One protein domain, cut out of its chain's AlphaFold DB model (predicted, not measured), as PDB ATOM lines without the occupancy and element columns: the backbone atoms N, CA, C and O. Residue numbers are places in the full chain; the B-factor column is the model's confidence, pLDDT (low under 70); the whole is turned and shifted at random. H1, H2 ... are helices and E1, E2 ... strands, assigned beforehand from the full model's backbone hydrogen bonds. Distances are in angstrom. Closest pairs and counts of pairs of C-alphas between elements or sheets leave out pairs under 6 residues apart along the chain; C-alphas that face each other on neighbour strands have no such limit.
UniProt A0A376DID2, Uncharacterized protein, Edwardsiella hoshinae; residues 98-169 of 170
ATOM      1  N   ALA A  98     -62.921  74.374  63.817       88.38
ATOM      2  CA  ALA A  98     -63.759  74.466  62.637       88.38
ATOM      3  C   ALA A  98     -64.194  73.064  62.200       88.38
ATOM      4  O   ALA A  98     -63.381  72.153  62.082       88.38
ATOM      5  N   LEU A  99     -65.491  72.922  61.968       87.31
ATOM      6  CA  LEU A  99     -66.090  71.787  61.295       87.31
ATOM      7  C   LEU A  99     -66.706  72.280  59.992       87.31
ATOM      8  O   LEU A  99     -67.257  73.385  59.920       87.31
ATOM      9  N   TYR A 100     -66.605  71.443  58.975       87.75
ATOM     10  CA  TYR A 100     -67.035  71.709  57.617       87.75
ATOM     11  C   TYR A 100     -68.134  70.723  57.238       87.75
ATOM     12  O   TYR A 100     -68.081  69.554  57.603       87.75
ATOM     13  N   TRP A 101     -69.127  71.184  56.494       86.56
ATOM     14  CA  TRP A 101     -70.157  70.342  55.896       86.56
ATOM     15  C   TRP A 101     -70.229  70.637  54.410       86.56
ATOM     16  O   TRP A 101     -70.095  71.794  53.993       86.56
ATOM     17  N   ASP A 102     -70.484  69.597  53.627       82.00
ATOM     18  CA  ASP A 102     -70.914  69.766  52.249       82.00
ATOM     19  C   ASP A 102     -72.265  70.501  52.245       82.00
ATOM     20  O   ASP A 102     -73.192  70.146  52.979       82.00
ATOM     21  N   ALA A 103     -72.367  71.567  51.450       78.06
ATOM     22  CA  ALA A 103     -73.589  72.351  51.340       78.06
ATOM     23  C   ALA A 103     -74.769  71.527  50.800       78.06
ATOM     24  O   ALA A 103     -75.912  71.813  51.162       78.06
ATOM     25  N   ASP A 104     -74.484  70.508  49.985       77.88
ATOM     26  CA  ASP A 104     -75.487  69.636  49.377       77.88
ATOM     27  C   ASP A 104     -75.721  68.348  50.196       77.88
ATOM     28  O   ASP A 104     -76.724  67.658  49.985       77.88
ATOM     29  N   ASN A 105     -74.857  68.050  51.180       74.00
ATOM     30  CA  ASN A 105     -74.974  66.897  52.076       74.00
ATOM     31  C   ASN A 105     -74.596  67.231  53.534       74.00
ATOM     32  O   ASN A 105     -73.446  67.126  53.959       74.00
ATOM     33  N   THR A 106     -75.609  67.544  54.344       71.38
ATOM     34  CA  THR A 106     -75.439  67.901  55.761       71.38
ATOM     35  C   THR A 106     -75.346  66.699  56.708       71.38
ATOM     36  O   THR A 106     -75.306  66.894  57.922       71.38
ATOM     37  N   GLU A 107     -75.364  65.458  56.206       75.00
ATOM     38  CA  GLU A 107     -75.352  64.260  57.064       75.00
ATOM     39  C   GLU A 107     -73.967  63.953  57.657       75.00
ATOM     40  O   GLU A 107     -73.881  63.225  58.645       75.00
ATOM     41  N   SER A 108     -72.889  64.514  57.093       79.06
ATOM     42  CA  SER A 108     -71.506  64.287  57.543       79.06
ATOM     43  C   SER A 108     -70.751  65.596  57.769       79.06
ATOM     44  O   SER A 108     -70.831  66.516  56.958       79.06
ATOM     45  N   SER A 109     -70.015  65.664  58.880       84.00
ATOM     46  CA  SER A 109     -69.093  66.757  59.207       84.00
ATOM     47  C   SER A 109     -67.646  66.346  58.946       84.00
ATOM     48  O   SER A 109     -67.277  65.209  59.239       84.00
ATOM     49  N   TYR A 110     -66.820  67.294  58.527       85.69
ATOM     50  CA  TYR A 110     -65.409  67.124  58.192       85.69
ATOM     51  C   TYR A 110     -64.552  68.104  58.998       85.69
ATOM     52  O   TYR A 110     -65.010  69.191  59.348       85.69
ATOM     53  N   GLU A 111     -63.309  67.734  59.296       85.12
ATOM     54  CA  GLU A 111     -62.354  68.604  60.004       85.12
ATOM     55  C   GLU A 111     -61.533  69.475  59.037       85.12
ATOM     56  O   GLU A 111     -61.034  70.529  59.433       85.12
ATOM     57  N   ASP A 112     -61.442  69.083  57.760       87.31
ATOM     58  CA  ASP A 112     -60.760  69.821  56.694       87.31
ATOM     59  C   ASP A 112     -61.631  69.844  55.416       87.31
ATOM     60  O   ASP A 112     -62.155  68.807  55.004       87.31
ATOM     61  N   PRO A 113     -61.803  70.995  54.739       89.19
ATOM     62  CA  PRO A 113     -62.538  71.065  53.472       89.19
ATOM     63  C   PRO A 113     -61.899  70.246  52.336       89.19
ATOM     64  O   PRO A 113     -62.560  69.966  51.339       89.19
ATOM     65  N   THR A 114     -60.630  69.857  52.463       89.56
ATOM     66  CA  THR A 114     -59.947  68.963  51.517       89.56
ATOM     67  C   THR A 114     -60.571  67.570  51.520       89.56
ATOM     68  O   THR A 114     -60.669  66.954  50.463       89.56
ATOM     69  N   ASP A 115     -61.045  67.097  52.673       90.38
ATOM     70  CA  ASP A 115     -61.716  65.799  52.774       90.38
ATOM     71  C   ASP A 115     -63.034  65.813  51.990       90.38
ATOM     72  O   ASP A 115     -63.315  64.883  51.242       90.38
ATOM     73  N   ILE A 116     -63.772  66.929  52.047       89.31
ATOM     74  CA  ILE A 116     -64.981  67.141  51.236       89.31
ATOM     75  C   ILE A 116     -64.638  67.117  49.743       89.31
ATOM     76  O   ILE A 116     -65.328  66.474  48.959       89.31
ATOM     77  N   ALA A 117     -63.568  67.802  49.330       90.50
ATOM     78  CA  ALA A 117     -63.164  67.831  47.925       90.50
ATOM     79  C   ALA A 117     -62.782  66.441  47.392       90.50
ATOM     80  O   ALA A 117     -63.086  66.127  46.242       90.50
ATOM     81  N   ASN A 118     -62.130  65.625  48.228       89.62
ATOM     82  CA  ASN A 118     -61.777  64.248  47.900       89.62
ATOM     83  C   ASN A 118     -63.025  63.364  47.789       89.62
ATOM     84  O   ASN A 118     -63.145  62.626  46.817       89.62
ATOM     85  N   ASP A 119     -63.962  63.469  48.733       89.62
ATOM     86  CA  ASP A 119     -65.208  62.689  48.720       89.62
ATOM     87  C   ASP A 119     -66.129  63.064  47.547       89.62
ATOM     88  O   ASP A 119     -66.888  62.230  47.053       89.62
ATOM     89  N   LEU A 120     -66.038  64.310  47.073       88.94
ATOM     90  CA  LEU A 120     -66.732  64.802  45.881       88.94
ATOM     91  C   LEU A 120     -65.965  64.550  44.566       88.94
ATOM     92  O   LEU A 120     -66.461  64.940  43.507       88.94
ATOM     93  N   ASP A 121     -64.780  63.926  44.609       92.19
ATOM     94  CA  ASP A 121     -63.908  63.668  43.451       92.19
ATOM     95  C   ASP A 121     -63.626  64.930  42.593       92.19
ATOM     96  O   ASP A 121     -63.607  64.888  41.356       92.19
ATOM     97  N   LEU A 122     -63.418  66.086  43.238       91.12
ATOM     98  CA  LEU A 122     -63.236  67.369  42.545       91.12
ATOM     99  C   LEU A 122     -61.860  67.494  41.876       91.12
ATOM    100  O   LEU A 122     -60.829  67.087  42.413       91.12
ATOM    101  N   ASN A 123     -61.823  68.141  40.709       92.50
ATOM    102  CA  ASN A 123     -60.590  68.393  39.968       92.50
ATOM    103  C   ASN A 123     -59.985  69.765  40.309       92.50
ATOM    104  O   ASN A 123     -60.684  70.685  40.744       92.50
ATOM    105  N   PRO A 124     -58.680  69.972  40.047       92.38
ATOM    106  CA  PRO A 124     -58.067  71.290  40.167       92.38
ATOM    107  C   PRO A 124     -58.801  72.341  39.318       92.38
ATOM    108  O   PRO A 124     -58.844  72.238  38.093       92.38
ATOM    109  N   GLY A 125     -59.323  73.381  39.972       91.31
ATOM    110  CA  GLY A 125     -60.090  74.457  39.332       91.31
ATOM    111  C   GLY A 125     -61.605  74.343  39.508       91.31
ATOM    112  O   GLY A 125     -62.304  75.311  39.210       91.31
ATOM    113  N   ASP A 126     -62.104  73.223  40.033       93.31
ATOM    114  CA  ASP A 126     -63.504  73.097  40.419       93.31
ATOM    115  C   ASP A 126     -63.786  73.933  41.678       93.31
ATOM    116  O   ASP A 126     -62.954  74.069  42.580       93.31
ATOM    117  N   HIS A 127     -64.976  74.529  41.724       90.31
ATOM    118  CA  HIS A 127     -65.443  75.338  42.843       90.31
ATOM    119  C   HIS A 127     -66.571  74.605  43.564       90.31
ATOM    120  O   HIS A 127     -67.530  74.174  42.929       90.31
ATOM    121  N   PHE A 128     -66.487  74.534  44.887       90.00
ATOM    122  CA  PHE A 128     -67.529  73.982  45.745       90.00
ATOM    123  C   PHE A 128     -67.730  74.878  46.967       90.00
ATOM    124  O   PHE A 128     -66.880  75.715  47.293       90.00
ATOM    125  N   TYR A 129     -68.880  74.734  47.617       87.69
ATOM    126  CA  TYR A 129     -69.248  75.513  48.792       87.69
ATOM    127  C   TYR A 129     -69.296  74.606  50.013       87.69
ATOM    128  O   TYR A 129     -69.845  73.511  49.959       87.69
ATOM    129  N   VAL A 130     -68.757  75.099  51.124       88.94
ATOM    130  CA  VAL A 130     -68.802  74.417  52.419       88.94
ATOM    131  C   VAL A 130     -69.555  75.277  53.419       88.94
ATOM    132  O   VAL A 130     -69.388  76.501  53.456       88.94
ATOM    133  N   GLN A 131     -70.380  74.647  54.246       88.44
ATOM    134  CA  GLN A 131     -70.896  75.280  55.454       88.44
ATOM    135  C   GLN A 131     -69.874  75.085  56.574       88.44
ATOM    136  O   GLN A 131     -69.277  74.019  56.688       88.44
ATOM    137  N   VAL A 132     -69.654  76.118  57.389       86.06
ATOM    138  CA  VAL A 132     -68.653  76.091  58.465       86.06
ATOM    139  C   VAL A 132     -69.331  76.391  59.792       86.06
ATOM    140  O   VAL A 132     -70.055  77.383  59.906       86.06
ATOM    141  N   ALA A 133     -69.055  75.574  60.802       84.44
ATOM    142  CA  ALA A 133     -69.403  75.859  62.189       84.44
ATOM    143  C   ALA A 133     -68.162  75.743  63.076       84.44
ATOM    144  O   ALA A 133     -67.227  75.011  62.767       84.44
ATOM    145  N   TYR A 134     -68.158  76.469  64.190       80.75
ATOM    146  CA  TYR A 134     -67.077  76.418  65.170       80.75
ATOM    147  C   TYR A 134     -67.555  75.655  66.395       80.75
ATOM    148  O   TYR A 134     -68.554  76.023  67.014       80.75
ATOM    149  N   LEU A 135     -66.847  74.584  66.733       73.38
ATOM    150  CA  LEU A 135     -67.138  73.784  67.906       73.38
ATOM    151  C   LEU A 135     -66.564  74.459  69.152       73.38
ATOM    152  O   LEU A 135     -65.348  74.541  69.335       73.38
ATOM    153  N   ASP A 136     -67.433  74.884  70.058       66.88
ATOM    154  CA  ASP A 136     -66.995  75.242  71.399       66.88
ATOM    155  C   ASP A 136     -66.709  73.963  72.186       66.88
ATOM    156  O   ASP A 136     -67.618  73.268  72.639       66.88
ATOM    157  N   LYS A 137     -65.420  73.630  72.310       58.97
ATOM    158  CA  LYS A 137     -64.962  72.544  73.183       58.97
ATOM    159  C   LYS A 137     -65.346  72.874  74.634       58.97
ATOM    160  O   LYS A 137     -65.319  74.033  75.035       58.97
ATOM    161  N   ASP A 138     -65.738  71.842  75.376       58.19
ATOM    162  CA  ASP A 138     -65.973  71.874  76.826       58.19
ATOM    163  C   ASP A 138     -67.156  72.730  77.330       58.19
ATOM    164  O   ASP A 138     -67.105  73.311  78.418       58.19
ATOM    165  N   ARG A 139     -68.264  72.773  76.573       64.44
ATOM    166  CA  ARG A 139     -69.554  73.270  77.086       64.44
ATOM    167  C   ARG A 139     -70.422  72.126  77.596       64.44
ATOM    168  O   ARG A 139     -70.873  71.279  76.828       64.44
ATOM    169  N   GLU A 140     -70.688  72.134  78.895       67.94
ATOM    170  CA  GLU A 140     -71.695  71.270  79.501       67.94
ATOM    171  C   GLU A 140     -73.081  71.921  79.379       67.94
ATOM    172  O   GLU A 140     -73.262  73.118  79.631       67.94
ATOM    173  N   TYR A 141     -74.061  71.122  78.966       79.44
ATOM    174  CA  TYR A 141     -75.455  71.526  78.853       79.44
ATOM    175  C   TYR A 141     -76.302  70.666  79.787       79.44
ATOM    176  O   TYR A 141     -76.178  69.442  79.792       79.44
ATOM    177  N   ILE A 142     -77.194  71.302  80.541       84.81
ATOM    178  CA  ILE A 142     -78.184  70.630  81.378       84.81
ATOM    179  C   ILE A 142     -79.568  70.805  80.760       84.81
ATOM    180  O   ILE A 142     -79.947  71.891  80.318       84.81
ATOM    181  N   VAL A 143     -80.330  69.712  80.742       90.38
ATOM    182  CA  VAL A 143     -81.764  69.729  80.442       90.38
ATOM    183  C   VAL A 143     -82.503  69.972  81.754       90.38
ATOM    184  O   VAL A 143     -82.421  69.158  82.672       90.38
ATOM    185  N   ASN A 144     -83.197  71.098  81.850       90.38
ATOM    186  CA  ASN A 144     -83.986  71.465  83.021       90.38
ATOM    187  C   ASN A 144     -85.313  70.680  83.050       90.38
ATOM    188  O   ASN A 144     -85.760  70.140  82.033       90.38
ATOM    189  N   ASP A 145     -85.988  70.658  84.203       91.19
ATOM    190  CA  ASP A 145     -87.264  69.941  84.390       91.19
ATOM    191  C   ASP A 145     -88.385  70.432  83.453       91.19
ATOM    192  O   ASP A 145     -89.291  69.678  83.094       91.19
ATOM    193  N   ASP A 146     -88.313  71.690  83.007       92.00
ATOM    194  CA  ASP A 146     -89.233  72.293  82.034       92.00
ATOM    195  C   ASP A 146     -88.891  71.949  80.569       92.00
ATOM    196  O   ASP A 146     -89.539  72.449  79.647       92.00
ATOM    197  N   ARG A 147     -87.900  71.072  80.354       84.56
ATOM    198  CA  ARG A 147     -87.310  70.690  79.059       84.56
ATOM    199  C   ARG A 147     -86.544  71.804  78.344       84.56
ATOM    200  O   ARG A 147     -86.161  71.615  77.189       84.56
ATOM    201  N   SER A 148     -86.299  72.941  78.990       89.38
ATOM    202  CA  SER A 148     -85.346  73.923  78.475       89.38
ATOM    203  C   SER A 148     -83.913  73.404  78.619       89.38
ATOM    204  O   SER A 148     -83.625  72.551  79.459       89.38
ATOM    205  N   VAL A 149     -83.002  73.915  77.791       85.94
ATOM    206  CA  VAL A 149     -81.573  73.592  77.862       85.94
ATOM    207  C   VAL A 149     -80.821  74.823  78.354       85.94
ATOM    208  O   VAL A 149     -80.968  75.905  77.785       85.94
ATOM    209  N   SER A 150     -80.009  74.666  79.396       80.19
ATOM    210  CA  SER A 150     -79.110  75.698  79.923       80.19
ATOM    211  C   SER A 150     -77.652  75.241  79.811       80.19
ATOM    212  O   SER A 150     -77.342  74.064  79.956       80.19
ATOM    213  N   CYS A 151     -76.740  76.167  79.510       77.06
ATOM    214  CA  CYS A 151     -75.295  75.915  79.483       77.06
ATOM    215  C   CYS A 151     -74.731  76.181  80.886       77.06
ATOM    216  O   CYS A 151     -74.955  77.274  81.410       77.06
ATOM    217  N   THR A 152     -74.027  75.226  81.501       64.25
ATOM    218  CA  THR A 152     -73.667  75.318  82.928       64.25
ATOM    219  C   THR A 152     -72.385  76.083  83.231       64.25
ATOM    220  O   THR A 152     -72.398  76.844  84.192       64.25
ATOM    221  N   GLN A 153     -71.315  75.971  82.436       55.59
ATOM    222  CA  GLN A 153     -70.164  76.897  82.432       55.59
ATOM    223  C   GLN A 153     -69.101  76.450  81.416       55.59
ATOM    224  O   GLN A 153     -68.997  75.265  81.110       55.59
ATOM    225  N   LEU A 154     -68.306  77.407  80.921       48.25
ATOM    226  CA  LEU A 154     -67.080  77.163  80.152       48.25
ATOM    227  C   LEU A 154     -66.043  76.500  81.064       48.25
ATOM    228  O   LEU A 154     -65.579  77.134  82.014       48.25
ATOM    229  N   VAL A 155     -65.622  75.274  80.763       47.12
ATOM    230  CA  VAL A 155     -64.401  74.712  81.358       47.12
ATOM    231  C   VAL A 155     -63.194  75.267  80.595       47.12
ATOM    232  O   VAL A 155     -62.441  74.534  79.976       47.12
ATOM    233  N   ASP A 156     -63.005  76.588  80.621       43.88
ATOM    234  CA  ASP A 156     -61.840  77.229  80.012       43.88
ATOM    235  C   ASP A 156     -60.948  77.842  81.095       43.88
ATOM    236  O   ASP A 156     -61.234  78.885  81.689       43.88
ATOM    237  N   ASN A 157     -59.792  77.207  81.302       49.00
ATOM    238  CA  ASN A 157     -58.682  77.694  82.129       49.00
ATOM    239  C   ASN A 157     -58.174  79.103  81.729       49.00
ATOM    240  O   ASN A 157     -57.368  79.684  82.455       49.00
ATOM    241  N   SER A 158     -58.634  79.681  80.614       49.81
ATOM    242  CA  SER A 158     -58.272  81.027  80.147       49.81
ATOM    243  C   SER A 158     -59.011  82.147  80.894       49.81
ATOM    244  O   SER A 158     -58.413  83.186  81.190       49.81
ATOM    245  N   ALA A 159     -60.266  81.926  81.305       49.28
ATOM    246  CA  ALA A 159     -61.040  82.912  82.064       49.28
ATOM    247  C   ALA A 159     -60.449  83.136  83.469       49.28
ATOM    248  O   ALA A 159     -60.406  84.263  83.960       49.28
ATOM    249  N   ALA A 160     -59.891  82.087  84.082       45.72
ATOM    250  CA  ALA A 160     -59.185  82.185  85.359       45.72
ATOM    251  C   ALA A 160     -57.880  83.004  85.264       45.72
ATOM    252  O   ALA A 160     -57.489  83.656  86.235       45.72
ATOM    253  N   VAL A 161     -57.209  83.005  84.106       49.00
ATOM    254  CA  VAL A 161     -56.005  83.822  83.863       49.00
ATOM    255  C   VAL A 161     -56.381  85.292  83.663       49.00
ATOM    256  O   VAL A 161     -55.730  86.168  84.233       49.00
ATOM    257  N   ALA A 162     -57.467  85.567  82.934       51.41
ATOM    258  CA  ALA A 162     -57.996  86.919  82.762       51.41
ATOM    259  C   ALA A 162     -58.485  87.523  84.092       51.41
ATOM    260  O   ALA A 162     -58.144  88.663  84.401       51.41
ATOM    261  N   GLN A 163     -59.192  86.741  84.917       52.69
ATOM    262  CA  GLN A 163     -59.650  87.149  86.248       52.69
ATOM    263  C   GLN A 163     -58.465  87.451  87.187       52.69
ATOM    264  O   GLN A 163     -58.432  88.508  87.811       52.69
ATOM    265  N   LYS A 164     -57.433  86.591  87.216       54.28
ATOM    266  CA  LYS A 164     -56.213  86.823  88.015       54.28
ATOM    267  C   LYS A 164     -55.420  88.056  87.573       54.28
ATOM    268  O   LYS A 164     -54.832  88.729  88.411       54.28
ATOM    269  N   LEU A 165     -55.393  88.368  86.276       51.28
ATOM    270  CA  LEU A 165     -54.753  89.583  85.750       51.28
ATOM    271  C   LEU A 165     -55.537  90.862  86.074       51.28
ATOM    272  O   LEU A 165     -54.940  91.936  86.141       51.28
ATOM    273  N   LEU A 166     -56.852  90.752  86.266       56.47
ATOM    274  CA  LEU A 166     -57.728  91.854  86.661       56.47
ATOM    275  C   LEU A 166     -57.645  92.107  88.174       56.47
ATOM    276  O   LEU A 166     -57.554  93.254  88.597       56.47
ATOM    277  N   GLU A 167     -57.572  91.041  88.972       59.12
ATOM    278  CA  GLU A 167     -57.388  91.102  90.428       59.12
ATOM    279  C   GLU A 167     -55.969  91.532  90.832       59.12
ATOM    280  O   GLU A 167     -55.807  92.201  91.842       59.12
ATOM    281  N   ALA A 168     -54.939  91.232  90.031       54.47
ATOM    282  CA  ALA A 168     -53.570  91.713  90.266       54.47
ATOM    283  C   ALA A 168     -53.357  93.204  89.920       54.47
ATOM    284  O   ALA A 168     -52.267  93.734  90.134       54.47
ATOM    285  N   LYS A 169     -54.371  93.865  89.344       52.94
ATOM    286  CA  LYS A 169     -54.368  95.297  88.996       52.94
ATOM    287  C   LYS A 169     -55.243  96.153  89.926       52.94
ATOM    288  O   LYS A 169     -55.358  97.353  89.674       52.94
TER     289      LYS A 169
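Overview. This is residues 98 to 169 of the 170 residues of an uncharacterized protein of Edwardsiella hoshinae (UniProt A0A376DID2). Two separate two-stranded sheets, E1 with E2 and E3 with E4, form a thin, stretched-out chain path, the hairpin E3 and E4 turned crosswise to E2 and joined to it by a tight link. The short helix H1 lies near E1, and residues 157 to 169, of which 157 to 167 belong to H2, stick out beyond the hairpin. The printed part has 72 residues, with two named helices and four named strands in the order E1, H1, E2, E3, E4, H2; both sheets are antiparallel, and the class is mixed, helices and strands. It is extended, with a radius of gyration of the C-alphas of 19.4 A, and flat, spanning 55 by 40 by 13 A.

Along the chain. E1, residues 98 to 102, begins with C-alpha 98 at (-63.759, 74.466, 62.637) and is 13.5 A long; E2, residues 130 to 134, is 13.0 A. H1, residues 113 to 119, measures 10.0 A. E3, residues 139 to 143, is 13.1 A and E4, residues 149 to 154, is 15.1 A. H2, residues 157 to 167, is 15.8 A and ends with C-alpha 167 at (-57.388, 91.102, 90.428).

Arrangement. E1 and E2 are antiparallel at 153 degrees, with N 99 and O 133 2.8 A apart, within hydrogen-bond range. The closest C-alphas of E1 and H1 are those of Tyr 100 and Pro 113, 6.1 A apart. E3 and E4 form a hairpin, with N 142 and O 150 at 2.8 A, within hydrogen-bond range. E2 and E3 are apart, as are E3 and H2. In H1 every O i to N i+4 pair is within hydrogen-bond range; in H2, 6 of 7.

Size, cuts and confidence. The two farthest C-alphas, of Asn 123 and Lys 169, are 56.3 A apart. The printed part has no cut and no long link. Mean pLDDT of the printed part is 75.9; residues 136 to 140 and 152 to 169 are under 70.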